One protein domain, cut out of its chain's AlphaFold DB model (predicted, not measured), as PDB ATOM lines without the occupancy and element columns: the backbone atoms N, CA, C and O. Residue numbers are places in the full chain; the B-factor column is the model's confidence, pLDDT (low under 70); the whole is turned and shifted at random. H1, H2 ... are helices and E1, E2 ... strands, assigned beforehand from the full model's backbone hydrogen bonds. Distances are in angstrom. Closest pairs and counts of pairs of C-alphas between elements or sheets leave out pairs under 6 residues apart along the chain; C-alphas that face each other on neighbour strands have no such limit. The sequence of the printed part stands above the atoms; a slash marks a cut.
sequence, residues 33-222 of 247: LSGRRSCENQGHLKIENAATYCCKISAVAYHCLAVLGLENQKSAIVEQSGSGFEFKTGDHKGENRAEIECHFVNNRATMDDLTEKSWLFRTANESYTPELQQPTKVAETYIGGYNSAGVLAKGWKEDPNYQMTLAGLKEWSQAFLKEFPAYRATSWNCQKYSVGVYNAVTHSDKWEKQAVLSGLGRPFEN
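AT A GLANCE: This is residues 33 to 222 of the 247 residues of the protein "Hypothetical protein" of Symbiodinium sp. CCMP2456 (UniProt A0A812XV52). A twisted sheet of four strands, E1 to E4, has two long helices, H3 and H4, over one face and two short ones, H1 and H2, over the other. A small strand hairpin, E5 and E6, packs on H3 and H4, and the last helices, H5 and H6, make a tail; residues 87 to 92 of the link from E3 to E4 stick out. The printed part has 190 residues, with six named helices and six named strands in the order E1 E2 E3 E4 H1 H2 E5 E6 H3 H4 H5 H6. The larger sheet runs E1 - E2 - E3 - E4, and both sheets are antiparallel; the class is mixed, helices and strands. The whole is compact, with a radius of gyration of the C-alphas of 15.7 A and spans of 44 by 42 by 31 A.

HOW THE PARTS SIT: Begin with E1, residues 47 to 56, E2, residues 62 to 70, E3, residues 74 to 81, and E4, residues 99 to 105: they form a meander, each strand the antiparallel neighbour of the one before. Look for N 51 and O 67, 2.8 A apart, between E1 and E2, for N 68 and O 76, 2.8 A, between E2 and E3, and for N 77 and O 103, 2.8 A, between E3 and E4. Next come H1, residues 111 to 117, and H2, residues 119 to 122, on the same face of this sheet; they touch only at the corner, the C-alphas of Thr 115 and Arg 122 being closest at 4.8 A. H1 has a height over the sheet of 8.6 A. H2 is only just over E2, with 3 of its 4 C-alphas falling on that strand. Then E5, residues 142 to 146, and E6, residues 156 to 163, form a hairpin, with N 143 and O 162 at 2.8 A; E6 bends by 91 degrees at residue 159. On the face opposite to H1 you meet H3, residues 166 to 179, over E4 and along the strands, at 16 degrees to E4 on the local plane. On the same face as H3, H4, residues 189 to 202, is over E2 and along the strands, at a height of 7.5 A over the sheet; its closest C-alphas to E2 are those of Ser 194 and Ala 66, 4.9 A apart. H3 and H4 are close but not clearly touching, at a steep tilt of 42 degrees, opposite ways, with Phe 176 and Tyr 193 closest at 7.6 A between C-alphas. Between this hairpin and the two helices, the closest C-alphas of E5 and H4 are those of Gly 144 and Ala 200, 4.4 A apart, and the closest of E6 and H3 are those of Tyr 162 and Gly 168, 5.0 A apart. H5, residues 207 to 213, only grazes the larger sheet, with its residues 210 to 213. H6, residues 217 to 222, is not on that sheet and is about perpendicular to H5, at 78 degrees. In H1, H3 and H4 every O i to N i+4 pair is within hydrogen-bond range; in H5 it is 2 of 3 and in H6 1 of 2, while H2 is too short for such a pair.

IN THESE COORDINATES: Find C-alpha 47 at (140.187, 88.969, 123.023), where E1 begins; it runs 27.1 A to C-alpha 56. E2 measures 25.8 A, E3 22.5 A and E4 19.7 A from first to last C-alpha. From C-alpha 166 at (140.911, 95.866, 121.782) H3 runs 20.0 A, and H4 runs 19.6 A. H6 ends at C-alpha 222, at (117.838, 80.175, 93.196).

THE WHOLE: The C-alphas of Gly 90 and Glu 140, the two farthest apart, are 48.7 A from each other. The printed part has no cut; its long links are E3 to E4 and H2 to E5. The mean pLDDT of the printed part is 75.1, and residues 83 to 96, 125 to 136 and 206 to 222 are among those under 70.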
ATOM      1  N   LEU A  33     134.658 106.516 118.116       46.78
ATOM      2  CA  LEU A  33     133.912 106.945 119.309       46.78
ATOM      3  C   LEU A  33     133.356 108.383 119.312       46.78
ATOM      4  O   LEU A  33     133.600 109.158 120.242       46.78
ATOM      5  N   SER A  34     132.438 108.696 118.398       41.84
ATOM      6  CA  SER A  34     131.430 109.759 118.600       41.84
ATOM      7  C   SER A  34     130.403 109.372 119.697       41.84
ATOM      8  O   SER A  34     129.200 109.559 119.580       41.84
ATOM      9  N   GLY A  35     130.867 108.811 120.816       40.81
ATOM     10  CA  GLY A  35     130.018 108.339 121.902       40.81
ATOM     11  C   GLY A  35     130.683 107.230 122.706       40.81
ATOM     12  O   GLY A  35     130.675 106.075 122.309       40.81
ATOM     13  N   ARG A  36     131.182 107.580 123.899       51.22
ATOM     14  CA  ARG A  36     131.686 106.681 124.962       51.22
ATOM     15  C   ARG A  36     133.085 106.090 124.715       51.22
ATOM     16  O   ARG A  36     133.236 105.014 124.157       51.22
ATOM     17  N   ARG A  37     134.091 106.736 125.325       57.56
ATOM     18  CA  ARG A  37     135.516 106.340 125.520       57.56
ATOM     19  C   ARG A  37     135.754 104.959 126.176       57.56
ATOM     20  O   ARG A  37     136.821 104.700 126.728       57.56
ATOM     21  N   SER A  38     134.753 104.084 126.217       71.12
ATOM     22  CA  SER A  38     134.739 102.921 127.099       71.12
ATOM     23  C   SER A  38     135.719 101.837 126.658       71.12
ATOM     24  O   SER A  38     136.392 101.269 127.509       71.12
ATOM     25  N   CYS A  39     135.837 101.578 125.352       85.56
ATOM     26  CA  CYS A  39     136.773 100.573 124.843       85.56
ATOM     27  C   CYS A  39     138.204 101.103 124.684       85.56
ATOM     28  O   CYS A  39     139.153 100.344 124.845       85.56
ATOM     29  N   GLU A  40     138.383 102.402 124.421       84.25
ATOM     30  CA  GLU A  40     139.713 103.013 124.263       84.25
ATOM     31  C   GLU A  40     140.578 102.867 125.510       84.25
ATOM     32  O   GLU A  40     141.723 102.426 125.432       84.25
ATOM     33  N   ASN A  41     139.998 103.141 126.679       89.12
ATOM     34  CA  ASN A  41     140.695 102.989 127.957       89.12
ATOM     35  C   ASN A  41     140.999 101.520 128.304       89.12
ATOM     36  O   ASN A  41     141.728 101.244 129.254       89.12
ATOM     37  N   GLN A  42     140.429 100.577 127.552       93.75
ATOM     38  CA  GLN A  42     140.572  99.135 127.736       93.75
ATOM     39  C   GLN A  42     141.363  98.487 126.588       93.75
ATOM     40  O   GLN A  42     141.333  97.270 126.436       93.75
ATOM     41  N   GLY A  43     142.102  99.274 125.792       94.00
ATOM     42  CA  GLY A  43     142.823  98.796 124.607       94.00
ATOM     43  C   GLY A  43     143.783  97.621 124.852       94.00
ATOM     44  O   GLY A  43     144.033  96.841 123.940       94.00
ATOM     45  N   HIS A  44     144.284  97.465 126.080       95.50
ATOM     46  CA  HIS A  44     145.189  96.383 126.474       95.50
ATOM     47  C   HIS A  44     144.498  95.024 126.686       95.50
ATOM     48  O   HIS A  44     145.188  94.008 126.705       95.50
ATOM     49  N   LEU A  45     143.170  94.988 126.859       95.44
ATOM     50  CA  LEU A  45     142.453  93.743 127.134       95.44
ATOM     51  C   LEU A  45     142.525  92.798 125.933       95.44
ATOM     52  O   LEU A  45     142.235  93.194 124.796       95.44
ATOM     53  N   LYS A  46     142.875  91.539 126.207       96.06
ATOM     54  CA  LYS A  46     142.924  90.462 125.217       96.06
ATOM     55  C   LYS A  46     141.532  89.983 124.828       96.06
ATOM     56  O   LYS A  46     140.627  89.937 125.663       96.06
ATOM     57  N   ILE A  47     141.399  89.585 123.567       95.31
ATOM     58  CA  ILE A  47     140.187  88.969 123.023       95.31
ATOM     59  C   ILE A  47     140.324  87.443 123.134       95.31
ATOM     60  O   ILE A  47     141.293  86.868 122.649       95.31
ATOM     61  N   GLU A  48     139.355  86.791 123.777       93.38
ATOM     62  CA  GLU A  48     139.349  85.341 124.042       93.38
ATOM     63  C   GLU A  48     138.305  84.584 123.210       93.38
ATOM     64  O   GLU A  48     138.488  83.410 122.886       93.38
ATOM     65  N   ASN A  49     137.190  85.237 122.877       91.19
ATOM     66  CA  ASN A  49     136.146  84.701 122.005       91.19
ATOM     67  C   ASN A  49     135.485  85.810 121.179       91.19
ATOM     68  O   ASN A  49     135.548  86.985 121.536       91.19
ATOM     69  N   ALA A  50     134.854  85.423 120.075       90.19
ATOM     70  CA  ALA A  50     134.032  86.313 119.269       90.19
ATOM     71  C   ALA A  50     132.743  85.609 118.842       90.19
ATOM     72  O   ALA A  50     132.729  84.407 118.572       90.19
ATOM     73  N   ALA A  51     131.670  86.386 118.761       87.31
ATOM     74  CA  ALA A  51     130.368  85.977 118.267       87.31
ATOM     75  C   ALA A  51     129.754  87.108 117.434       87.31
ATOM     76  O   ALA A  51     130.075  88.281 117.623       87.31
ATOM     77  N   THR A  52     128.853  86.752 116.523       84.25
ATOM     78  CA  THR A  52     128.073  87.721 115.743       84.25
ATOM     79  C   THR A  52     126.601  87.560 116.085       84.25
ATOM     80  O   THR A  52     126.084  86.441 116.093       84.25
ATOM     81  N   TYR A  53     125.926  88.678 116.328       83.75
ATOM     82  CA  TYR A  53     124.485  88.733 116.553       83.75
ATOM     83  C   TYR A  53     123.865  89.581 115.460       83.75
ATOM     84  O   TYR A  53     124.357  90.670 115.179       83.75
ATOM     85  N   CYS A  54     122.773  89.104 114.871       80.06
ATOM     86  CA  CYS A  54     122.047  89.836 113.844       80.06
ATOM     87  C   CYS A  54     120.561  89.920 114.188       80.06
ATOM     88  O   CYS A  54     119.981  88.961 114.697       80.06
ATOM     89  N   CYS A  55     119.945  91.053 113.870       76.69
ATOM     90  CA  CYS A  55     118.515  91.289 113.989       76.69
ATOM     91  C   CYS A  55     117.944  91.778 112.653       76.69
ATOM     92  O   CYS A  55     118.647  92.327 111.801       76.69
ATOM     93  N   LYS A  56     116.645  91.562 112.453       77.12
ATOM     94  CA  LYS A  56     115.933  92.011 111.258       77.12
ATOM     95  C   LYS A  56     115.342  93.394 111.527       77.12
ATOM     96  O   LYS A  56     114.465  93.544 112.373       77.12
ATOM     97  N   ILE A  57     115.810  94.403 110.795       73.06
ATOM     98  CA  ILE A  57     115.348  95.796 110.941       73.06
ATOM     99  C   ILE A  57     114.254  96.153 109.925       73.06
ATOM    100  O   ILE A  57     113.473  97.074 110.143       73.06
ATOM    101  N   SER A  58     114.161  95.416 108.812       71.75
ATOM    102  CA  SER A  58     113.067  95.528 107.840       71.75
ATOM    103  C   SER A  58     112.857  94.211 107.086       71.75
ATOM    104  O   SER A  58     113.575  93.239 107.301       71.75
ATOM    105  N   ALA A  59     111.898  94.164 106.157       70.00
ATOM    106  CA  ALA A  59     111.667  92.988 105.312       70.00
ATOM    107  C   ALA A  59     112.895  92.566 104.477       70.00
ATOM    108  O   ALA A  59     112.996  91.400 104.102       70.00
ATOM    109  N   VAL A  60     113.810  93.496 104.190       69.00
ATOM    110  CA  VAL A  60     114.958  93.286 103.289       69.00
ATOM    111  C   VAL A  60     116.300  93.682 103.908       69.00
ATOM    112  O   VAL A  60     117.320  93.630 103.226       69.00
ATOM    113  N   ALA A  61     116.317  94.102 105.175       71.94
ATOM    114  CA  ALA A  61     117.527  94.578 105.832       71.94
ATOM    115  C   ALA A  61     117.702  93.954 107.216       71.94
ATOM    116  O   ALA A  61     116.758  93.857 108.007       71.94
ATOM    117  N   TYR A  62     118.949  93.590 107.493       76.31
ATOM    118  CA  TYR A  62     119.409  93.060 108.766       76.31
ATOM    119  C   TYR A  62     120.513  93.957 109.304       76.31
ATOM    120  O   TYR A  62     121.330  94.463 108.531       76.31
ATOM    121  N   HIS A  63     120.556  94.107 110.618       80.31
ATOM    122  CA  HIS A  63     121.662  94.736 111.320       80.31
ATOM    123  C   HIS A  63     122.426  93.672 112.093       80.31
ATOM    124  O   HIS A  63     121.807  92.769 112.651       80.31
ATOM    125  N   CYS A  64     123.749  93.763 112.112       82.81
ATOM    126  CA  CYS A  64     124.587  92.851 112.877       82.81
ATOM    127  C   CYS A  64     125.541  93.641 113.770       82.81
ATOM    128  O   CYS A  64     125.945  94.753 113.438       82.81
ATOM    129  N   LEU A  65     125.911  93.019 114.883       87.94
ATOM    130  CA  LEU A  65     126.963  93.458 115.785       87.94
ATOM    131  C   LEU A  65     127.884  92.279 116.107       87.94
ATOM    132  O   LEU A  65     127.485  91.113 116.021       87.94
ATOM    133  N   ALA A  66     129.128  92.583 116.459       90.38
ATOM    134  CA  ALA A  66     130.079  91.613 116.979       90.38
ATOM    135  C   ALA A  66     130.143  91.739 118.506       90.38
ATOM    136  O   ALA A  66     130.181  92.843 119.044       90.38
ATOM    137  N   VAL A  67     130.178  90.611 119.206       91.81
ATOM    138  CA  VAL A  67     130.437  90.553 120.647       91.81
ATOM    139  C   VAL A  67     131.744  89.821 120.852       91.81
ATOM    140  O   VAL A  67     131.923  88.701 120.378       91.81
ATOM    141  N   LEU A  68     132.651  90.462 121.569       93.62
ATOM    142  CA  LEU A  68     133.959  89.933 121.906       93.62
ATOM    143  C   LEU A  68     133.972  89.598 123.386       93.62
ATOM    144  O   LEU A  68     133.750  90.481 124.216       93.62
ATOM    145  N   GLY A  69     134.246  88.343 123.718       93.75
ATOM    146  CA  GLY A  69     134.611  87.969 125.074       93.75
ATOM    147  C   GLY A  69     136.059  88.350 125.320       93.75
ATOM    148  O   GLY A  69     136.943  88.010 124.533       93.75
ATOM    149  N   LEU A  70     136.283  89.077 126.404       94.56
ATOM    150  CA  LEU A  70     137.585  89.588 126.798       94.56
ATOM    151  C   LEU A  70     138.073  88.858 128.046       94.56
ATOM    152  O   LEU A  70     137.275  88.290 128.802       94.56
ATOM    153  N   GLU A  71     139.374  88.957 128.300       93.94
ATOM    154  CA  GLU A  71     139.963  88.474 129.548       93.94
ATOM    155  C   GLU A  71     139.220  89.011 130.785       93.94
ATOM    156  O   GLU A  71     138.646  90.107 130.789       93.94
ATOM    157  N   ASN A  72     139.246  88.232 131.868       93.56
ATOM    158  CA  ASN A  72     138.498  88.503 133.102       93.56
ATOM    159  C   ASN A  72     136.968  88.507 132.919       93.56
ATOM    160  O   ASN A  72     136.269  89.223 133.631       93.56
ATOM    161  N   GLN A  73     136.447  87.708 131.979       90.56
ATOM    162  CA  GLN A  73     135.008  87.551 131.713       90.56
ATOM    163  C   GLN A  73     134.288  88.847 131.306       90.56
ATOM    164  O   GLN A  73     133.069  88.944 131.443       90.56
ATOM    165  N   LYS A  74     135.025  89.832 130.797       94.38
ATOM    166  CA  LYS A  74     134.476  91.093 130.290       94.38
ATOM    167  C   LYS A  74     133.969  90.910 128.862       94.38
ATOM    168  O   LYS A  74     134.187  89.873 128.227       94.38
ATOM    169  N   SER A  75     133.288  91.911 128.320       94.88
ATOM    170  CA  SER A  75     132.868  91.887 126.919       94.88
ATOM    171  C   SER A  75     132.960  93.251 126.251       94.88
ATOM    172  O   SER A  75     132.855  94.291 126.901       94.88
ATOM    173  N   ALA A  76     133.143  93.242 124.935       94.75
ATOM    174  CA  ALA A  76     132.971  94.411 124.086       94.75
ATOM    175  C   ALA A  76     131.942  94.107 122.998       94.75
ATOM    176  O   ALA A  76     132.043  93.103 122.298       94.75
ATOM    177  N   ILE A  77     130.956  94.983 122.865       93.44
ATOM    178  CA  ILE A  77     129.969  94.982 121.788       93.44
ATOM    179  C   ILE A  77     130.465  95.992 120.762       93.44
ATOM    180  O   ILE A  77     130.679  97.150 121.114       93.44
ATOM    181  N   VAL A  78     130.679  95.559 119.525       92.88
ATOM    182  CA  VAL A  78     131.258  96.386 118.467       92.88
ATOM    183  C   VAL A  78     130.361  96.342 117.243       92.88
ATOM    184  O   VAL A  78     130.032  95.270 116.727       92.88
ATOM    185  N   GLU A  79     129.962  97.509 116.760       89.31
ATOM    186  CA  GLU A  79     129.074  97.632 115.613       89.31
ATOM    187  C   GLU A  79     129.479  98.798 114.720       89.31
ATOM    188  O   GLU A  79     130.062  99.784 115.168       89.31
ATOM    189  N   GLN A  80     129.167  98.675 113.432       86.62
ATOM    190  CA  GLN A  80     129.264  99.800 112.518       86.62
ATOM    191  C   GLN A  80     127.941 100.558 112.528       86.62
ATOM    192  O   GLN A  80     126.880  99.982 112.260       86.62
ATOM    193  N   SER A  81     128.022 101.859 112.758       81.25
ATOM    194  CA  SER A  81     126.912 102.794 112.685       81.25
ATOM    195  C   SER A  81     127.209 103.911 111.680       81.25
ATOM    196  O   SER A  81     128.247 103.939 111.009       81.25
ATOM    197  N   GLY A  82     126.243 104.805 111.509       73.31
ATOM    198  CA  GLY A  82     126.383 105.993 110.685       73.31
ATOM    199  C   GLY A  82     125.030 106.600 110.353       73.31
ATOM    200  O   GLY A  82     124.007 105.916 110.298       73.31
ATOM    201  N   SER A  83     125.011 107.899 110.074       58.41
ATOM    202  CA  SER A  83     123.797 108.642 109.715       58.41
ATOM    203  C   SER A  83     123.359 108.427 108.264       58.41
ATOM    204  O   SER A  83     122.748 109.299 107.667       58.41
ATOM    205  N   GLY A  84     123.631 107.253 107.687       49.53
ATOM    206  CA  GLY A  84     123.297 106.908 106.297       49.53
ATOM    207  C   GLY A  84     121.798 106.839 105.973       49.53
ATOM    208  O   GLY A  84     121.413 106.387 104.896       49.53
ATOM    209  N   PHE A  85     120.945 107.252 106.907       45.81
ATOM    210  CA  PHE A  85     119.594 107.690 106.615       45.81
ATOM    211  C   PHE A  85     119.623 109.213 106.476       45.81
ATOM    212  O   PHE A  85     119.863 109.914 107.457       45.81
ATOM    213  N   GLU A  86     119.301 109.738 105.291       42.38
ATOM    214  CA  GLU A  86     118.813 111.116 105.183       42.38
ATOM    215  C   GLU A  86     117.473 111.220 105.937       42.38
ATOM    216  O   GLU A  86     116.397 111.270 105.341       42.38
ATOM    217  N   PHE A  87     117.498 111.248 107.267       40.59
ATOM    218  CA  PHE A  87     116.400 111.843 108.004       40.59
ATOM    219  C   PHE A  87     116.551 113.347 107.821       40.59
ATOM    220  O   PHE A  87     117.387 113.990 108.453       40.59
ATOM    221  N   LYS A  88     115.740 113.923 106.928       40.31
ATOM    222  CA  LYS A  88     115.477 115.367 106.920       40.31
ATOM    223  C   LYS A  88     114.682 115.728 108.177       40.31
ATOM    224  O   LYS A  88     113.498 116.040 108.110       40.31
ATOM    225  N   THR A  89     115.315 115.656 109.335       37.44
ATOM    226  CA  THR A  89     114.815 116.251 110.573       37.44
ATOM    227  C   THR A  89     115.642 117.504 110.839       37.44
ATOM    228  O   THR A  89     116.661 117.450 111.519       37.44
ATOM    229  N   GLY A  90     115.220 118.630 110.253       54.47
ATOM    230  CA  GLY A  90     115.844 119.948 110.436       54.47
ATOM    231  C   GLY A  90     117.061 120.238 109.542       54.47
ATOM    232  O   GLY A  90     117.208 119.660 108.467       54.47
ATOM    233  N   ASP A  91     117.920 121.156 110.002       41.34
ATOM    234  CA  ASP A  91     119.100 121.687 109.288       41.34
ATOM    235  C   ASP A  91     120.340 120.770 109.327       41.34
ATOM    236  O   ASP A  91     121.397 121.101 108.783       41.34
ATOM    237  N   HIS A  92     120.241 119.592 109.947       39.88
ATOM    238  CA  HIS A  92     121.332 118.624 109.970       39.88
ATOM    239  C   HIS A  92     121.308 117.767 108.702       39.88
ATOM    240  O   HIS A  92     120.627 116.748 108.622       39.88
ATOM    241  N   LYS A  93     122.100 118.161 107.699       50.12
ATOM    242  CA  LYS A  93     122.527 117.235 106.643       50.12
ATOM    243  C   LYS A  93     123.468 116.207 107.275       50.12
ATOM    244  O   LYS A  93     124.649 116.488 107.449       50.12
ATOM    245  N   GLY A  94     122.934 115.054 107.670       52.44
ATOM    246  CA  GLY A  94     123.747 113.929 108.128       52.44
ATOM    247  C   GLY A  94     124.670 113.472 107.001       52.44
ATOM    248  O   GLY A  94     124.209 113.174 105.900       52.44
ATOM    249  N   GLU A  95     125.978 113.454 107.239       56.75
ATOM    250  CA  GLU A  95     126.912 112.857 106.289       56.75
ATOM    251  C   GLU A  95     126.674 111.337 106.261       56.75
ATOM    252  O   GLU A  95     126.439 110.716 107.297       56.75
ATOM    253  N   ASN A  96     126.748 110.700 105.087       66.31
ATOM    254  CA  ASN A  96     126.658 109.234 104.945       66.31
ATOM    255  C   ASN A  96     127.931 108.538 105.464       66.31
ATOM    256  O   ASN A  96     128.470 107.645 104.812       66.31
ATOM    257  N   ARG A  97     128.480 108.988 106.586       77.00
ATOM    258  CA  ARG A  97     129.773 108.561 107.097       77.00
ATOM    259  C   ARG A  97     129.616 107.330 107.977       77.00
ATOM    260  O   ARG A  97     128.726 107.278 108.821       77.00
ATOM    261  N   ALA A  98     130.475 106.344 107.748       82.38
ATOM    262  CA  ALA A  98     130.587 105.185 108.615       82.38
ATOM    263  C   ALA A  98     131.409 105.492 109.863       82.38
ATOM    264  O   ALA A  98     132.491 106.077 109.789       82.38
ATOM    265  N   GLU A  99     130.896 105.029 110.994       85.38
ATOM    266  CA  GLU A  99     131.522 105.098 112.304       85.38
ATOM    267  C   GLU A  99     131.492 103.710 112.941       85.38
ATOM    268  O   GLU A  99     130.676 102.860 112.580       85.38
ATOM    269  N   ILE A 100     132.428 103.457 113.853       87.25
ATOM    270  CA  ILE A 100     132.455 102.231 114.648       87.25
ATOM    271  C   ILE A 100     132.153 102.609 116.089       87.25
ATOM    272  O   ILE A 100     132.866 103.417 116.695       87.25
ATOM    273  N   GLU A 101     131.113 101.994 116.631       88.38
ATOM    274  CA  GLU A 101     130.733 102.096 118.028       88.38
ATOM    275  C   GLU A 101     131.258 100.877 118.783       88.38
ATOM    276  O   GLU A 101     131.210  99.745 118.299       88.38
ATOM    277  N   CYS A 102     131.798 101.119 119.979       91.69
ATOM    278  CA  CYS A 102     132.262 100.066 120.868       91.69
ATOM    279  C   CYS A 102     131.756 100.311 122.288       91.69
ATOM    280  O   CYS A 102     132.061 101.332 122.917       91.69
ATOM    281  N   HIS A 103     131.007  99.350 122.816       91.94
ATOM    282  CA  HIS A 103     130.458  99.376 124.161       91.94
ATOM    283  C   HIS A 103     131.105  98.293 125.008       91.94
ATOM    284  O   HIS A 103     131.002  97.104 124.721       91.94
ATOM    285  N   PHE A 104     131.767  98.714 126.077       92.81
ATOM    286  CA  PHE A 104     132.405  97.806 127.012       92.81
ATOM    287  C   PHE A 104     131.440  97.428 128.138       92.81
ATOM    288  O   PHE A 104     130.742  98.284 128.688       92.81
ATOM    289  N   VAL A 105     131.440  96.146 128.490       93.31
ATOM    290  CA  VAL A 105     130.625  95.546 129.543       93.31
ATOM    291  C   VAL A 105     131.568  94.851 130.523       93.31
ATOM    292  O   VAL A 105     132.445  94.081 130.130       93.31
ATOM    293  N   ASN A 106     131.398  95.127 131.820       92.62
ATOM    294  CA  ASN A 106     132.267  94.585 132.877       92.62
ATOM    295  C   ASN A 106     132.102  93.073 133.108       92.62
ATOM    296  O   ASN A 106     132.890  92.489 133.840       92.62
ATOM    297  N   ASN A 107     131.093  92.463 132.489       93.56
ATOM    298  CA  ASN A 107     130.760  91.048 132.572       93.56
ATOM    299  C   ASN A 107     130.511  90.506 131.159       93.56
ATOM    300  O   ASN A 107     130.571  91.252 130.175       93.56
ATOM    301  N   ARG A 108     130.175  89.216 131.064       89.81
ATOM    302  CA  ARG A 108     129.702  88.617 129.815       89.81
ATOM    303  C   ARG A 108     128.458  89.354 129.336       89.81
ATOM    304  O   ARG A 108     127.496  89.466 130.094       89.81
ATOM    305  N   ALA A 109     128.492  89.823 128.092       90.25
ATOM    306  CA  ALA A 109     127.360  90.517 127.495       90.25
ATOM    307  C   ALA A 109     126.114  89.618 127.461       90.25
ATOM    308  O   ALA A 109     126.173  88.442 127.087       90.25
ATOM    309  N   THR A 110     124.985  90.196 127.845       90.00
ATOM    310  CA  THR A 110     123.653  89.590 127.822       90.00
ATOM    311  C   THR A 110     122.820  90.161 126.676       90.00
ATOM    312  O   THR A 110     123.183  91.168 126.069       90.00
ATOM    313  N   MET A 111     121.670  89.548 126.378       85.50
ATOM    314  CA  MET A 111     120.734  90.107 125.389       85.50
ATOM    315  C   MET A 111     120.202  91.490 125.788       85.50
ATOM    316  O   MET A 111     119.952  92.321 124.910       85.50
ATOM    317  N   ASP A 112     120.070  91.750 127.089       88.00
ATOM    318  CA  ASP A 112     119.669  93.059 127.600       88.00
ATOM    319  C   ASP A 112     120.752  94.101 127.304       88.00
ATOM    320  O   ASP A 112     120.429  95.179 126.810       88.00
ATOM    321  N   ASP A 113     122.035  93.752 127.471       90.31
ATOM    322  CA  ASP A 113     123.148  94.630 127.087       90.31
ATOM    323  C   ASP A 113     123.124  94.947 125.585       90.31
ATOM    324  O   ASP A 113     123.302  96.100 125.195       90.31
ATOM    325  N   LEU A 114     122.867  93.951 124.726       87.25
ATOM    326  CA  LEU A 114     122.774  94.182 123.277       87.25
ATOM    327  C   LEU A 114     121.644  95.162 122.940       87.25
ATOM    328  O   LEU A 114     121.839  96.081 122.149       87.25
ATOM    329  N   THR A 115     120.484  94.991 123.572       85.19
ATOM    330  CA  THR A 115     119.297  95.833 123.354       85.19
ATOM    331  C   THR A 115     119.479  97.242 123.923       85.19
ATOM    332  O   THR A 115     119.013  98.219 123.343       85.19
ATOM    333  N   GLU A 116     120.156  97.376 125.064       86.56
ATOM    334  CA  GLU A 116     120.387  98.666 125.715       86.56
ATOM    335  C   GLU A 116     121.468  99.484 124.997       86.56
ATOM    336  O   GLU A 116     121.364 100.713 124.908       86.56
ATOM    337  N   LYS A 117     122.527  98.822 124.513       87.19
ATOM    338  CA  LYS A 117     123.693  99.496 123.933       87.19
ATOM    339  C   LYS A 117     123.573  99.719 122.427       87.19
ATOM    340  O   LYS A 117     123.990 100.785 121.992       87.19
ATOM    341  N   SER A 118     122.947  98.813 121.670       83.06
ATOM    342  CA  SER A 118     122.737  98.983 120.226       83.06
ATOM    343  C   SER A 118     121.329  99.496 119.928       83.06
ATOM    344  O   SER A 118     120.320  98.801 120.091       83.06
ATOM    345  N   TRP A 119     121.240 100.742 119.456       77.25
ATOM    346  CA  TRP A 119     119.949 101.370 119.169       77.25
ATOM    347  C   TRP A 119     119.182 100.645 118.054       77.25
ATOM    348  O   TRP A 119     117.957 100.554 118.133       77.25
ATOM    349  N   LEU A 120     119.886 100.095 117.056       75.75
ATOM    350  CA  LEU A 120     119.283  99.328 115.962       75.75
ATOM    351  C   LEU A 120     118.708  98.002 116.455       75.75
ATOM    352  O   LEU A 120     117.615  97.623 116.032       75.75
ATOM    353  N   PHE A 121     119.399  97.334 117.386       77.56
ATOM    354  CA  PHE A 121     118.867  96.146 118.058       77.56
ATOM    355  C   PHE A 121     117.601  96.461 118.847       77.56
ATOM    356  O   PHE A 121     116.629  95.716 118.747       77.56
ATOM    357  N   ARG A 122     117.568  97.593 119.558       79.31
ATOM    358  CA  ARG A 122     116.376  98.045 120.289       79.31
ATOM    359  C   ARG A 122     115.163  98.276 119.390       79.31
ATOM    360  O   ARG A 122     114.038  98.049 119.819       79.31
ATOM    361  N   THR A 123     115.378  98.776 118.174       71.12
ATOM    362  CA  THR A 123     114.303  99.126 117.227       71.12
ATOM    363  C   THR A 123     113.901  97.991 116.286       71.12
ATOM    364  O   THR A 123     113.047  98.193 115.426       71.12
ATOM    365  N   ALA A 124     114.520  96.815 116.391       71.69
ATOM    366  CA  ALA A 124     114.199  95.693 115.520       71.69
ATOM    367  C   ALA A 124     112.762  95.193 115.783       71.69
ATOM    368  O   ALA A 124     112.418  94.814 116.899       71.69
ATOM    369  N   ASN A 125     111.924  95.198 114.738       55.75
ATOM    370  CA  ASN A 125     110.491  94.867 114.818       55.75
ATOM    371  C   ASN A 125     110.206  93.377 115.062       55.75
ATOM    372  O   ASN A 125     109.127  93.016 115.520       55.75
ATOM    373  N   GLU A 126     111.157  92.512 114.729       59.66
ATOM    374  CA  GLU A 126     111.104  91.090 115.028       59.66
ATOM    375  C   GLU A 126     112.452  90.716 115.626       59.66
ATOM    376  O   GLU A 126     113.490  90.814 114.960       59.66
ATOM    377  N   SER A 127     112.433  90.263 116.878       48.62
ATOM    378  CA  SER A 127     113.540  89.524 117.466       48.62
ATOM    379  C   SER A 127     113.673  88.225 116.681       48.62
ATOM    380  O   SER A 127     113.135  87.190 117.073       48.62
ATOM    381  N   TYR A 128     114.350  88.265 115.532       48.75
ATOM    382  CA  TYR A 128     114.935  87.052 114.988       48.75
ATOM    383  C   TYR A 128     115.754  86.481 116.137       48.75
ATOM    384  O   TYR A 128     116.627  87.173 116.669       48.75
ATOM    385  N   THR A 129     115.378  85.288 116.607       48.84
ATOM    386  CA  THR A 129     116.155  84.593 117.626       48.84
ATOM    387  C   THR A 129     117.542  84.530 117.026       48.84
ATOM    388  O   THR A 129     117.648  83.973 115.932       48.84
ATOM    389  N   PRO A 130     118.553  85.195 117.617       49.91
ATOM    390  CA  PRO A 130     119.871  85.229 117.022       49.91
ATOM    391  C   PRO A 130     120.205  83.778 116.717       49.91
ATOM    392  O   PRO A 130     120.229  82.958 117.639       49.91
ATOM    393  N   GLU A 131     120.360  83.427 115.437       52.31
ATOM    394  CA  GLU A 131     121.054  82.196 115.096       52.31
ATOM    395  C   GLU A 131     122.473  82.477 115.553       52.31
ATOM    396  O   GLU A 131     123.297  83.072 114.857       52.31
ATOM    397  N   LEU A 132     122.646  82.212 116.845       53.41
ATOM    398  CA  LEU A 132     123.790  82.560 117.631       53.41
ATOM    399  C   LEU A 132     124.888  81.783 116.951       53.41
ATOM    400  O   LEU A 132     124.910  80.547 116.988       53.41
ATOM    401  N   GLN A 133     125.760  82.502 116.260       60.78
ATOM    402  CA  GLN A 133     127.009  81.889 115.898       60.78
ATOM    403  C   GLN A 133     127.671  81.588 117.222       60.78
ATOM    404  O   GLN A 133     128.051  82.496 117.963       60.78
ATOM    405  N   GLN A 134     127.653  80.298 117.554       59.38
ATOM    406  CA  GLN A 134     128.238  79.790 118.775       59.38
ATOM    407  C   GLN A 134     129.649  80.366 118.866       59.38
ATOM    408  O   GLN A 134     130.341  80.367 117.843       59.38
ATOM    409  N   PRO A 135     130.065  80.864 120.040       60.50
ATOM    410  CA  PRO A 135     131.407  81.386 120.221       60.50
ATOM    411  C   PRO A 135     132.420  80.385 119.663       60.50
ATOM    412  O   PRO A 135     132.481  79.237 120.109       60.50
ATOM    413  N   THR A 136     133.177  80.789 118.648       69.75
ATOM    414  CA  THR A 136     134.249  79.955 118.100       69.75
ATOM    415  C   THR A 136     135.569  80.290 118.768       69.75
ATOM    416  O   THR A 136     135.761  81.386 119.300       69.75
ATOM    417  N   LYS A 137     136.498  79.331 118.729       74.50
ATOM    418  CA  LYS A 137     137.858  79.536 119.221       74.50
ATOM    419  C   LYS A 137     138.533  80.656 118.416       74.50
ATOM    420  O   LYS A 137     138.476  80.654 117.190       74.50
ATOM    421  N   VAL A 138     139.135  81.604 119.125       80.31
ATOM    422  CA  VAL A 138     139.881  82.739 118.559       80.31
ATOM    423  C   VAL A 138     141.242  82.272 118.072       80.31
ATOM    424  O   VAL A 138     141.806  81.317 118.615       80.31
ATOM    425  N   ALA A 139     141.769  82.936 117.048       77.31
ATOM    426  CA  ALA A 139     143.144  82.745 116.629       77.31
ATOM    427  C   ALA A 139     144.085  83.178 117.761       77.31
ATOM    428  O   ALA A 139     144.045  84.310 118.224       77.31
ATOM    429  N   GLU A 140     144.944  82.276 118.233       78.06
ATOM    430  CA  GLU A 140     145.718  82.505 119.465       78.06
ATOM    431  C   GLU A 140     146.752  83.644 119.360       78.06
ATOM    432  O   GLU A 140     147.328  84.042 120.370       78.06
ATOM    433  N   THR A 141     147.011  84.164 118.156       87.44
ATOM    434  CA  THR A 141     148.183  85.004 117.875       87.44
ATOM    435  C   THR A 141     147.855  86.406 117.367       87.44
ATOM    436  O   THR A 141     148.455  87.364 117.851       87.44
ATOM    437  N   TYR A 142     146.925  86.564 116.423       94.31
ATOM    438  CA  TYR A 142     146.648  87.861 115.797       94.31
ATOM    439  C   TYR A 142     145.240  87.935 115.200       94.31
ATOM    440  O   TYR A 142     144.612  86.913 114.943       94.31
ATOM    441  N   ILE A 143     144.762  89.159 114.982       94.38
ATOM    442  CA  ILE A 143     143.554  89.464 114.210       94.38
ATOM    443  C   ILE A 143     143.974  89.610 112.746       94.38
ATOM    444  O   ILE A 143     144.816  90.453 112.432       94.38
ATOM    445  N   GLY A 144     143.409  88.802 111.854       92.31
ATOM    446  CA  GLY A 144     143.705  88.862 110.423       92.31
ATOM    447  C   GLY A 144     143.109  90.083 109.716       92.31
ATOM    448  O   GLY A 144     142.104  90.650 110.141       92.31
ATOM    449  N   GLY A 145     143.692  90.488 108.596       90.31
ATOM    450  CA  GLY A 145     143.211  91.592 107.773       90.31
ATOM    451  C   GLY A 145     141.841  91.330 107.147       90.31
ATOM    452  O   GLY A 145     141.445  90.190 106.891       90.31
ATOM    453  N   TYR A 146     141.102  92.405 106.861       84.56
ATOM    454  CA  TYR A 146     139.824  92.296 106.161       84.56
ATOM    455  C   TYR A 146     140.010  91.797 104.719       84.56
ATOM    456  O   TYR A 146     140.881  92.256 103.969       84.56
ATOM    457  N   ASN A 147     139.148  90.866 104.303       82.00
ATOM    458  CA  ASN A 147     139.137  90.357 102.940       82.00
ATOM    459  C   ASN A 147     137.998  90.957 102.110       82.00
ATOM    460  O   ASN A 147     136.858  90.499 102.155       82.00
ATOM    461  N   SER A 148     138.327  91.957 101.295       68.94
ATOM    462  CA  SER A 148     137.365  92.656 100.441       68.94
ATOM    463  C   SER A 148     136.908  91.914  99.193       68.94
ATOM    464  O   SER A 148     135.967  92.367  98.542       68.94
ATOM    465  N   ALA A 149     137.475  90.741  98.888       61.00
ATOM    466  CA  ALA A 149     137.007  89.911  97.775       61.00
ATOM    467  C   ALA A 149     135.621  89.261  98.028       61.00
ATOM    468  O   ALA A 149     135.098  88.538  97.180       61.00
ATOM    469  N   GLY A 150     134.968  89.594  99.150       54.66
ATOM    470  CA  GLY A 150     133.552  89.327  99.383       54.66
ATOM    471  C   GLY A 150     133.245  87.838  99.513       54.66
ATOM    472  O   GLY A 150     134.017  87.091 100.103       54.66
ATOM    473  N   VAL A 151     132.110  87.408  98.951       43.97
ATOM    474  CA  VAL A 151     131.583  86.027  99.050       43.97
ATOM    475  C   VAL A 151     132.557  84.974  98.495       43.97
ATOM    476  O   VAL A 151     132.459  83.808  98.848       43.97
ATOM    477  N   LEU A 152     133.505  85.374  97.641       43.44
ATOM    478  CA  LEU A 152     134.437  84.471  96.960       43.44
ATOM    479  C   LEU A 152     135.752  84.241  97.725       43.44
ATOM    480  O   LEU A 152     136.618  83.514  97.243       43.44
ATOM    481  N   ALA A 153     135.934  84.869  98.887       53.84
ATOM    482  CA  ALA A 153     137.200  84.861  99.611       53.84
ATOM    483  C   ALA A 153     137.058  84.279 101.022       53.84
ATOM    484  O   ALA A 153     135.981  84.329 101.606       53.84
ATOM    485  N   LYS A 154     138.162  83.753 101.577       55.31
ATOM    486  CA  LYS A 154     138.264  83.007 102.854       55.31
ATOM    487  C   LYS A 154     137.895  83.792 104.136       55.31
ATOM    488  O   LYS A 154     138.433  83.520 105.199       55.31
ATOM    489  N   GLY A 155     137.007  84.779 104.082       69.69
ATOM    490  CA  GLY A 155     136.524  85.540 105.240       69.69
ATOM    491  C   GLY A 155     137.518  86.563 105.814       69.69
ATOM    492  O   GLY A 155     137.077  87.606 106.290       69.69
ATOM    493  N   TRP A 156     138.828  86.312 105.722       82.75
ATOM    494  CA  TRP A 156     139.926  87.147 106.236       82.75
ATOM    495  C   TRP A 156     141.218  86.974 105.393       82.75
ATOM    496  O   TRP A 156     141.235  86.199 104.426       82.75
ATOM    497  N   LYS A 157     142.267  87.757 105.684       86.31
ATOM    498  CA  LYS A 157     143.614  87.695 105.076       86.31
ATOM    499  C   LYS A 157     144.680  87.602 106.171       86.31
ATOM    500  O   LYS A 157     144.529  88.237 107.207       86.31
ATOM    501  N   GLU A 158     145.763  86.868 105.927       85.94
ATOM    502  CA  GLU A 158     146.879  86.764 106.886       85.94
ATOM    503  C   GLU A 158     147.588  88.102 107.108       85.94
ATOM    504  O   GLU A 158     147.907  88.436 108.245       85.94
ATOM    505  N   ASP A 159     147.750  88.892 106.043       85.94
ATOM    506  CA  ASP A 159     148.299  90.242 106.116       85.94
ATOM    507  C   ASP A 159     147.288  91.302 105.646       85.94
ATOM    508  O   ASP A 159     146.602  91.108 104.630       85.94
ATOM    509  N   PRO A 160     147.212  92.454 106.339       88.06
ATOM    510  CA  PRO A 160     147.958  92.802 107.559       88.06
ATOM    511  C   PRO A 160     147.482  92.023 108.798       88.06
ATOM    512  O   PRO A 160     146.306  91.678 108.892       88.06
ATOM    513  N   ASN A 161     148.380  91.802 109.761       92.19
ATOM    514  CA  ASN A 161     148.041  91.268 111.080       92.19
ATOM    515  C   ASN A 161     147.941  92.383 112.134       92.19
ATOM    516  O   ASN A 161     148.674  93.371 112.095       92.19
ATOM    517  N   TYR A 162     147.019  92.225 113.082       95.12
ATOM    518  CA  TYR A 162     146.837  93.144 114.207       95.12
ATOM    519  C   TYR A 162     146.918  92.381 115.526       95.12
ATOM    520  O   TYR A 162     146.652  91.179 115.589       95.12
ATOM    521  N   GLN A 163     147.266  93.071 116.609       96.44
ATOM    522  CA  GLN A 163     147.349  92.439 117.927       96.44
ATOM    523  C   GLN A 163     145.982  91.903 118.379       96.44
ATOM    524  O   GLN A 163     144.961  92.546 118.151       96.44
ATOM    525  N   MET A 164     145.959  90.756 119.073       96.12
ATOM    526  CA  MET A 164     144.732  90.149 119.621       96.12
ATOM    527  C   MET A 164     144.224  90.876 120.883       96.12
ATOM    528  O   MET A 164     144.095  90.303 121.967       96.12
ATOM    529  N   THR A 165     143.983  92.179 120.748       96.19
ATOM    530  CA  THR A 165     143.565  93.105 121.807       96.19
ATOM    531  C   THR A 165     142.510  94.079 121.287       96.19
ATOM    532  O   THR A 165     142.324  94.232 120.076       96.19
ATOM    533  N   LEU A 166     141.833  94.797 122.186       94.75
ATOM    534  CA  LEU A 166     140.911  95.866 121.782       94.75
ATOM    535  C   LEU A 166     141.610  97.003 121.014       94.75
ATOM    536  O   LEU A 166     141.005  97.588 120.115       94.75
ATOM    537  N   ALA A 167     142.872  97.310 121.325       95.00
ATOM    538  CA  ALA A 167     143.657  98.280 120.562       95.00
ATOM    539  C   ALA A 167     143.934  97.782 119.133       95.00
ATOM    540  O   ALA A 167     143.708  98.524 118.179       95.00
ATOM    541  N   GLY A 168     144.323  96.512 118.970       95.38
ATOM    542  CA  GLY A 168     144.502  95.919 117.643       95.38
ATOM    543  C   GLY A 168     143.198  95.872 116.840       95.38
ATOM    544  O   GLY A 168     143.189  96.177 115.650       95.38
ATOM    545  N   LEU A 169     142.063  95.607 117.493       95.44
ATOM    546  CA  LEU A 169     140.750  95.695 116.849       95.44
ATOM    547  C   LEU A 169     140.400  97.125 116.416       95.44
ATOM    548  O   LEU A 169     139.780  97.313 115.364       95.44
ATOM    549  N   LYS A 170     140.773  98.142 117.203       93.88
ATOM    550  CA  LYS A 170     140.602  99.549 116.814       93.88
ATOM    551  C   LYS A 170     141.373  99.846 115.530       93.88
ATOM    552  O   LYS A 170     140.794 100.404 114.599       93.88
ATOM    553  N   GLU A 171     142.630  99.424 115.444       94.00
ATOM    554  CA  GLU A 171     143.448  99.579 114.235       94.00
ATOM    555  C   GLU A 171     142.839  98.846 113.030       94.00
ATOM    556  O   GLU A 171     142.704  99.431 111.952       94.00
ATOM    557  N   TRP A 172     142.388  97.602 113.227       94.12
ATOM    558  CA  TRP A 172     141.682  96.820 112.208       94.12
ATOM    559  C   TRP A 172     140.434  97.549 111.701       94.12
ATOM    560  O   TRP A 172     140.207  97.693 110.499       94.12
ATOM    561  N   SER A 173     139.640  98.079 112.626       92.31
ATOM    562  CA  SER A 173     138.387  98.769 112.330       92.31
ATOM    563  C   SER A 173     138.615 100.095 111.605       92.31
ATOM    564  O   SER A 173     137.867 100.445 110.694       92.31
ATOM    565  N   GLN A 174     139.678 100.821 111.950       90.69
ATOM    566  CA  GLN A 174     140.099 102.013 111.215       90.69
ATOM    567  C   GLN A 174     140.560 101.671 109.794       90.69
ATOM    568  O   GLN A 174     140.259 102.417 108.862       90.69
ATOM    569  N   ALA A 175     141.267 100.553 109.603       90.25
ATOM    570  CA  ALA A 175     141.628 100.077 108.270       90.25
ATOM    571  C   ALA A 175     140.380  99.717 107.447       90.25
ATOM    572  O   ALA A 175     140.266 100.149 106.301       90.25
ATOM    573  N   PHE A 176     139.404  99.037 108.057       87.69
ATOM    574  CA  PHE A 176     138.115  98.747 107.430       87.69
ATOM    575  C   PHE A 176     137.376 100.025 107.004       87.69
ATOM    576  O   PHE A 176     136.929 100.129 105.863       87.69
ATOM    577  N   LEU A 177     137.278 101.031 107.882       86.44
ATOM    578  CA  LEU A 177     136.613 102.300 107.562       86.44
ATOM    579  C   LEU A 177     137.303 103.073 106.429       86.44
ATOM    580  O   LEU A 177     136.626 103.764 105.672       86.44
ATOM    581  N   LYS A 178     138.629 102.963 106.281       85.38
ATOM    582  CA  LYS A 178     139.344 103.570 105.145       85.38
ATOM    583  C   LYS A 178     138.935 102.941 103.813       85.38
ATOM    584  O   LYS A 178     138.874 103.647 102.810       85.38
ATOM    585  N   GLU A 179     138.649 101.641 103.803       83.06
ATOM    586  CA  GLU A 179     138.186 100.924 102.611       83.06
ATOM    587  C   GLU A 179     136.685 101.146 102.351       83.06
ATOM    588  O   GLU A 179     136.261 101.279 101.202       83.06
ATOM    589  N   PHE A 180     135.882 101.271 103.413       82.25
ATOM    590  CA  PHE A 180     134.433 101.483 103.346       82.25
ATOM    591  C   PHE A 180     134.000 102.729 104.139       82.25
ATOM    592  O   PHE A 180     133.324 102.606 105.164       82.25
ATOM    593  N   PRO A 181     134.326 103.946 103.662       78.19
ATOM    594  CA  PRO A 181     134.094 105.183 104.415       78.19
ATOM    595  C   PRO A 181     132.616 105.584 104.513       78.19
ATOM    596  O   PRO A 181     132.250 106.419 105.343       78.19
ATOM    597  N   ALA A 182     131.756 105.011 103.666       76.44
ATOM    598  CA  ALA A 182     130.339 105.337 103.618       76.44
ATOM    599  C   ALA A 182     129.483 104.327 104.396       76.44
ATOM    600  O   ALA A 182     129.534 103.117 104.135       76.44
ATOM    601  N   TYR A 183     128.627 104.832 105.286       71.06
ATOM    602  CA  TYR A 183     127.577 104.033 105.909       71.06
ATOM    603  C   TYR A 183     126.377 103.928 104.985       71.06
ATOM    604  O   TYR A 183     125.917 104.913 104.405       71.06
ATOM    605  N   ARG A 184     125.837 102.721 104.868       66.06
ATOM    606  CA  ARG A 184     124.622 102.452 104.110       66.06
ATOM    607  C   ARG A 184     123.856 101.372 104.859       66.06
ATOM    608  O   ARG A 184     124.173 100.197 104.731       66.06
ATOM    609  N   ALA A 185     122.858 101.780 105.639       56.25
ATOM    610  CA  ALA A 185     122.055 100.879 106.471       56.25
ATOM    611  C   ALA A 185     121.322  99.796 105.660       56.25
ATOM    612  O   ALA A 185     121.096  98.688 106.137       56.25
ATOM    613  N   THR A 186     120.950 100.118 104.417       53.09
ATOM    614  CA  THR A 186     120.335  99.177 103.472       53.09
ATOM    615  C   THR A 186     121.359  98.357 102.690       53.09
ATOM    616  O   THR A 186     120.978  97.417 101.993       53.09
ATOM    617  N   SER A 187     122.651  98.691 102.771       57.03
ATOM    618  CA  SER A 187     123.711  97.888 102.171       57.03
ATOM    619  C   SER A 187     124.315  96.941 103.198       57.03
ATOM    620  O   SER A 187     124.214  97.123 104.406       57.03
ATOM    621  N   TRP A 188     125.009  95.922 102.704       66.31
ATOM    622  CA  TRP A 188     125.624  94.887 103.534       66.31
ATOM    623  C   TRP A 188     126.837  95.389 104.332       66.31
ATOM    624  O   TRP A 188     127.653  94.577 104.743       66.31
ATOM    625  N   ASN A 189     127.035  96.699 104.504       68.44
ATOM    626  CA  ASN A 189     128.265  97.225 105.097       68.44
ATOM    627  C   ASN A 189     128.332  96.919 106.600       68.44
ATOM    628  O   ASN A 189     129.338  96.363 107.034       68.44
ATOM    629  N   CYS A 190     127.247  97.144 107.356       74.81
ATOM    630  CA  CYS A 190     127.210  96.806 108.786       74.81
ATOM    631  C   CYS A 190     127.409  95.300 109.023       74.81
ATOM    632  O   CYS A 190     128.193  94.888 109.874       74.81
ATOM    633  N   GLN A 191     126.783  94.474 108.184       77.25
ATOM    634  CA  GLN A 191     126.934  93.019 108.202       77.25
ATOM    635  C   GLN A 191     128.373  92.600 107.865       77.25
ATOM    636  O   GLN A 191     128.962  91.786 108.573       77.25
ATOM    637  N   LYS A 192     128.965  93.186 106.814       80.81
ATOM    638  CA  LYS A 192     130.363  92.954 106.417       80.81
ATOM    639  C   LYS A 192     131.337  93.323 107.523       80.81
ATOM    640  O   LYS A 192     132.322  92.612 107.681       80.81
ATOM    641  N   TYR A 193     131.077  94.400 108.261       86.56
ATOM    642  CA  TYR A 193     131.916  94.794 109.382       86.56
ATOM    643  C   TYR A 193     131.881  93.741 110.492       86.56
ATOM    644  O   TYR A 193     132.919  93.165 110.803       86.56
ATOM    645  N   SER A 194     130.704  93.430 111.045       86.25
ATOM    646  CA  SER A 194     130.595  92.497 112.180       86.25
ATOM    647  C   SER A 194     131.102  91.103 111.838       86.25
ATOM    648  O   SER A 194     131.849  90.502 112.608       86.25
ATOM    649  N   VAL A 195     130.757  90.609 110.651       81.31
ATOM    650  CA  VAL A 195     131.252  89.316 110.185       81.31
ATOM    651  C   VAL A 195     132.748  89.377 109.858       81.31
ATOM    652  O   VAL A 195     133.471  88.418 110.114       81.31
ATOM    653  N   GLY A 196     133.232  90.503 109.333       87.06
ATOM    654  CA  GLY A 196     134.653  90.743 109.105       87.06
ATOM    655  C   GLY A 196     135.456  90.665 110.401       87.06
ATOM    656  O   GLY A 196     136.448  89.947 110.434       87.06
ATOM    657  N   VAL A 197     134.986  91.311 111.474       90.19
ATOM    658  CA  VAL A 197     135.578  91.209 112.819       90.19
ATOM    659  C   VAL A 197     135.595  89.758 113.281       90.19
ATOM    660  O   VAL A 197     136.641  89.249 113.673       90.19
ATOM    661  N   TYR A 198     134.455  89.069 113.201       87.88
ATOM    662  CA  TYR A 198     134.364  87.673 113.616       87.88
ATOM    663  C   TYR A 198     135.356  86.782 112.855       87.88
ATOM    664  O   TYR A 198     136.118  86.050 113.484       87.88
ATOM    665  N   ASN A 199     135.404  86.862 111.523       86.69
ATOM    666  CA  ASN A 199     136.307  86.044 110.707       86.69
ATOM    667  C   ASN A 199     137.777  86.398 110.951       86.69
ATOM    668  O   ASN A 199     138.601  85.499 111.079       86.69
ATOM    669  N   ALA A 200     138.093  87.686 111.074       90.19
ATOM    670  CA  ALA A 200     139.435  88.171 111.371       90.19
ATOM    671  C   ALA A 200     139.947  87.688 112.732       90.19
ATOM    672  O   ALA A 200     141.105  87.311 112.854       90.19
ATOM    673  N   VAL A 201     139.089  87.677 113.752       90.62
ATOM    674  CA  VAL A 201     139.451  87.252 115.110       90.62
ATOM    675  C   VAL A 201     139.516  85.723 115.218       90.62
ATOM    676  O   VAL A 201     140.363  85.177 115.915       90.62
ATOM    677  N   THR A 202     138.625  85.002 114.540       88.94
ATOM    678  CA  THR A 202     138.489  83.537 114.685       88.94
ATOM    679  C   THR A 202     139.219  82.745 113.607       88.94
ATOM    680  O   THR A 202     139.235  81.517 113.653       88.94
ATOM    681  N   HIS A 203     139.795  83.431 112.619       88.88
ATOM    682  CA  HIS A 203     140.333  82.840 111.394       88.88
ATOM    683  C   HIS A 203     139.324  81.920 110.675       88.88
ATOM    684  O   HIS A 203     139.696  80.957 110.000       88.88
ATOM    685  N   SER A 204     138.029  82.227 110.799       80.75
ATOM    686  CA  SER A 204     136.934  81.479 110.180       80.75
ATOM    687  C   SER A 204     136.726  81.878 108.716       80.75
ATOM    688  O   SER A 204     136.718  83.055 108.365       80.75
ATOM    689  N   ASP A 205     136.468  80.882 107.873       72.88
ATOM    690  CA  ASP A 205     136.118  81.010 106.455       72.88
ATOM    691  C   ASP A 205     134.609  80.838 106.186       72.88
ATOM    692  O   ASP A 205     134.160  80.891 105.042       72.88
ATOM    693  N   LYS A 206     133.794  80.661 107.235       62.34
ATOM    694  CA  LYS A 206     132.391  80.210 107.151       62.34
ATOM    695  C   LYS A 206     131.369  81.263 106.695       62.34
ATOM    696  O   LYS A 206     130.215  81.188 107.116       62.34
ATOM    697  N   TRP A 207     131.733  82.190 105.808       57.56
ATOM    698  CA  TRP A 207     130.834  83.251 105.325       57.56
ATOM    699  C   TRP A 207     129.511  82.710 104.756       57.56
ATOM    700  O   TRP A 207     128.459  83.303 104.964       57.56
ATOM    701  N   GLU A 208     129.518  81.556 104.088       47.56
ATOM    702  CA  GLU A 208     128.346  81.011 103.380       47.56
ATOM    703  C   GLU A 208     127.154  80.711 104.301       47.56
ATOM    704  O   GLU A 208     126.014  81.012 103.946       47.56
ATOM    705  N   LYS A 209     127.388  80.218 105.525       52.66
ATOM    706  CA  LYS A 209     126.306  80.040 106.515       52.66
ATOM    707  C   LYS A 209     125.800  81.380 107.054       52.66
ATOM    708  O   LYS A 209     124.631  81.503 107.400       52.66
ATOM    709  N   GLN A 210     126.655  82.398 107.068       50.75
ATOM    710  CA  GLN A 210     126.363  83.742 107.574       50.75
ATOM    711  C   GLN A 210     125.670  84.619 106.506       50.75
ATOM    712  O   GLN A 210     124.877  85.502 106.830       50.75
ATOM    713  N   ALA A 211     125.885  84.324 105.221       50.31
ATOM    714  CA  ALA A 211     125.155  84.895 104.089       50.31
ATOM    715  C   ALA A 211     123.703  84.382 104.015       50.31
ATOM    716  O   ALA A 211     122.792  85.109 103.624       50.31
ATOM    717  N   VAL A 212     123.445  83.139 104.432       47.84
ATOM    718  CA  VAL A 212     122.072  82.616 104.540       47.84
ATOM    719  C   VAL A 212     121.282  83.367 105.625       47.84
ATOM    720  O   VAL A 212     120.123  83.719 105.400       47.84
ATOM    721  N   LEU A 213     121.933  83.714 106.742       48.72
ATOM    722  CA  LEU A 213     121.349  84.450 107.877       48.72
ATOM    723  C   LEU A 213     120.897  85.879 107.561       48.72
ATOM    724  O   LEU A 213     119.958  86.385 108.168       48.72
ATOM    725  N   SER A 214     121.531  86.527 106.587       48.12
ATOM    726  CA  SER A 214     121.196  87.883 106.129       48.12
ATOM    727  C   SER A 214     120.081  87.901 105.069       48.12
ATOM    728  O   SER A 214     119.834  88.930 104.439       48.12
ATOM    729  N   GLY A 215     119.409  86.765 104.826       48.94
ATOM    730  CA  GLY A 215     118.383  86.627 103.785       48.94
ATOM    731  C   GLY A 215     118.942  86.624 102.355       48.94
ATOM    732  O   GLY A 215     118.179  86.535 101.390       48.94
ATOM    733  N   LEU A 216     120.268  86.667 102.206       46.28
ATOM    734  CA  LEU A 216     120.971  86.751 100.926       46.28
ATOM    735  C   LEU A 216     121.061  85.436 100.171       46.28
ATOM    736  O   LEU A 216     121.193  85.439  98.945       46.28
ATOM    737  N   GLY A 217     120.895  84.319 100.876       42.66
ATOM    738  CA  GLY A 217     120.729  83.017 100.247       42.66
ATOM    739  C   GLY A 217     119.512  82.960  99.322       42.66
ATOM    740  O   GLY A 217     119.556  82.269  98.321       42.66
ATOM    741  N   ARG A 218     118.434  83.721  99.541       42.91
ATOM    742  CA  ARG A 218     117.185  83.472  98.793       42.91
ATOM    743  C   ARG A 218     117.215  83.854  97.301       42.91
ATOM    744  O   ARG A 218     116.763  83.038  96.499       42.91
ATOM    745  N   PRO A 219     117.736  85.019  96.866       41.38
ATOM    746  CA  PRO A 219     117.845  85.303  95.432       41.38
ATOM    747  C   PRO A 219     119.034  84.590  94.763       41.38
ATOM    748  O   PRO A 219     118.929  84.225  93.593       41.38
ATOM    749  N   PHE A 220     120.134  84.328  95.483       39.59
ATOM    750  CA  PHE A 220     121.322  83.682  94.905       39.59
ATOM    751  C   PHE A 220     121.297  82.146  94.966       39.59
ATOM    752  O   PHE A 220     121.738  81.521  94.007       39.59
ATOM    753  N   GLU A 221     120.720  81.502  95.988       37.38
ATOM    754  CA  GLU A 221     120.495  80.044  95.980       37.38
ATOM    755  C   GLU A 221     119.619  79.633  94.798       37.38
ATOM    756  O   GLU A 221     119.856  78.578  94.228       37.38
ATOM    757  N   ASN A 222     118.644  80.450  94.389       39.75
ATOM    758  CA  ASN A 222     117.838  80.175  93.196       39.75
ATOM    759  C   ASN A 222     118.647  80.322  91.892       39.75
ATOM    760  O   ASN A 222     118.400  79.593  90.935       39.75
TER     761      ASN A 222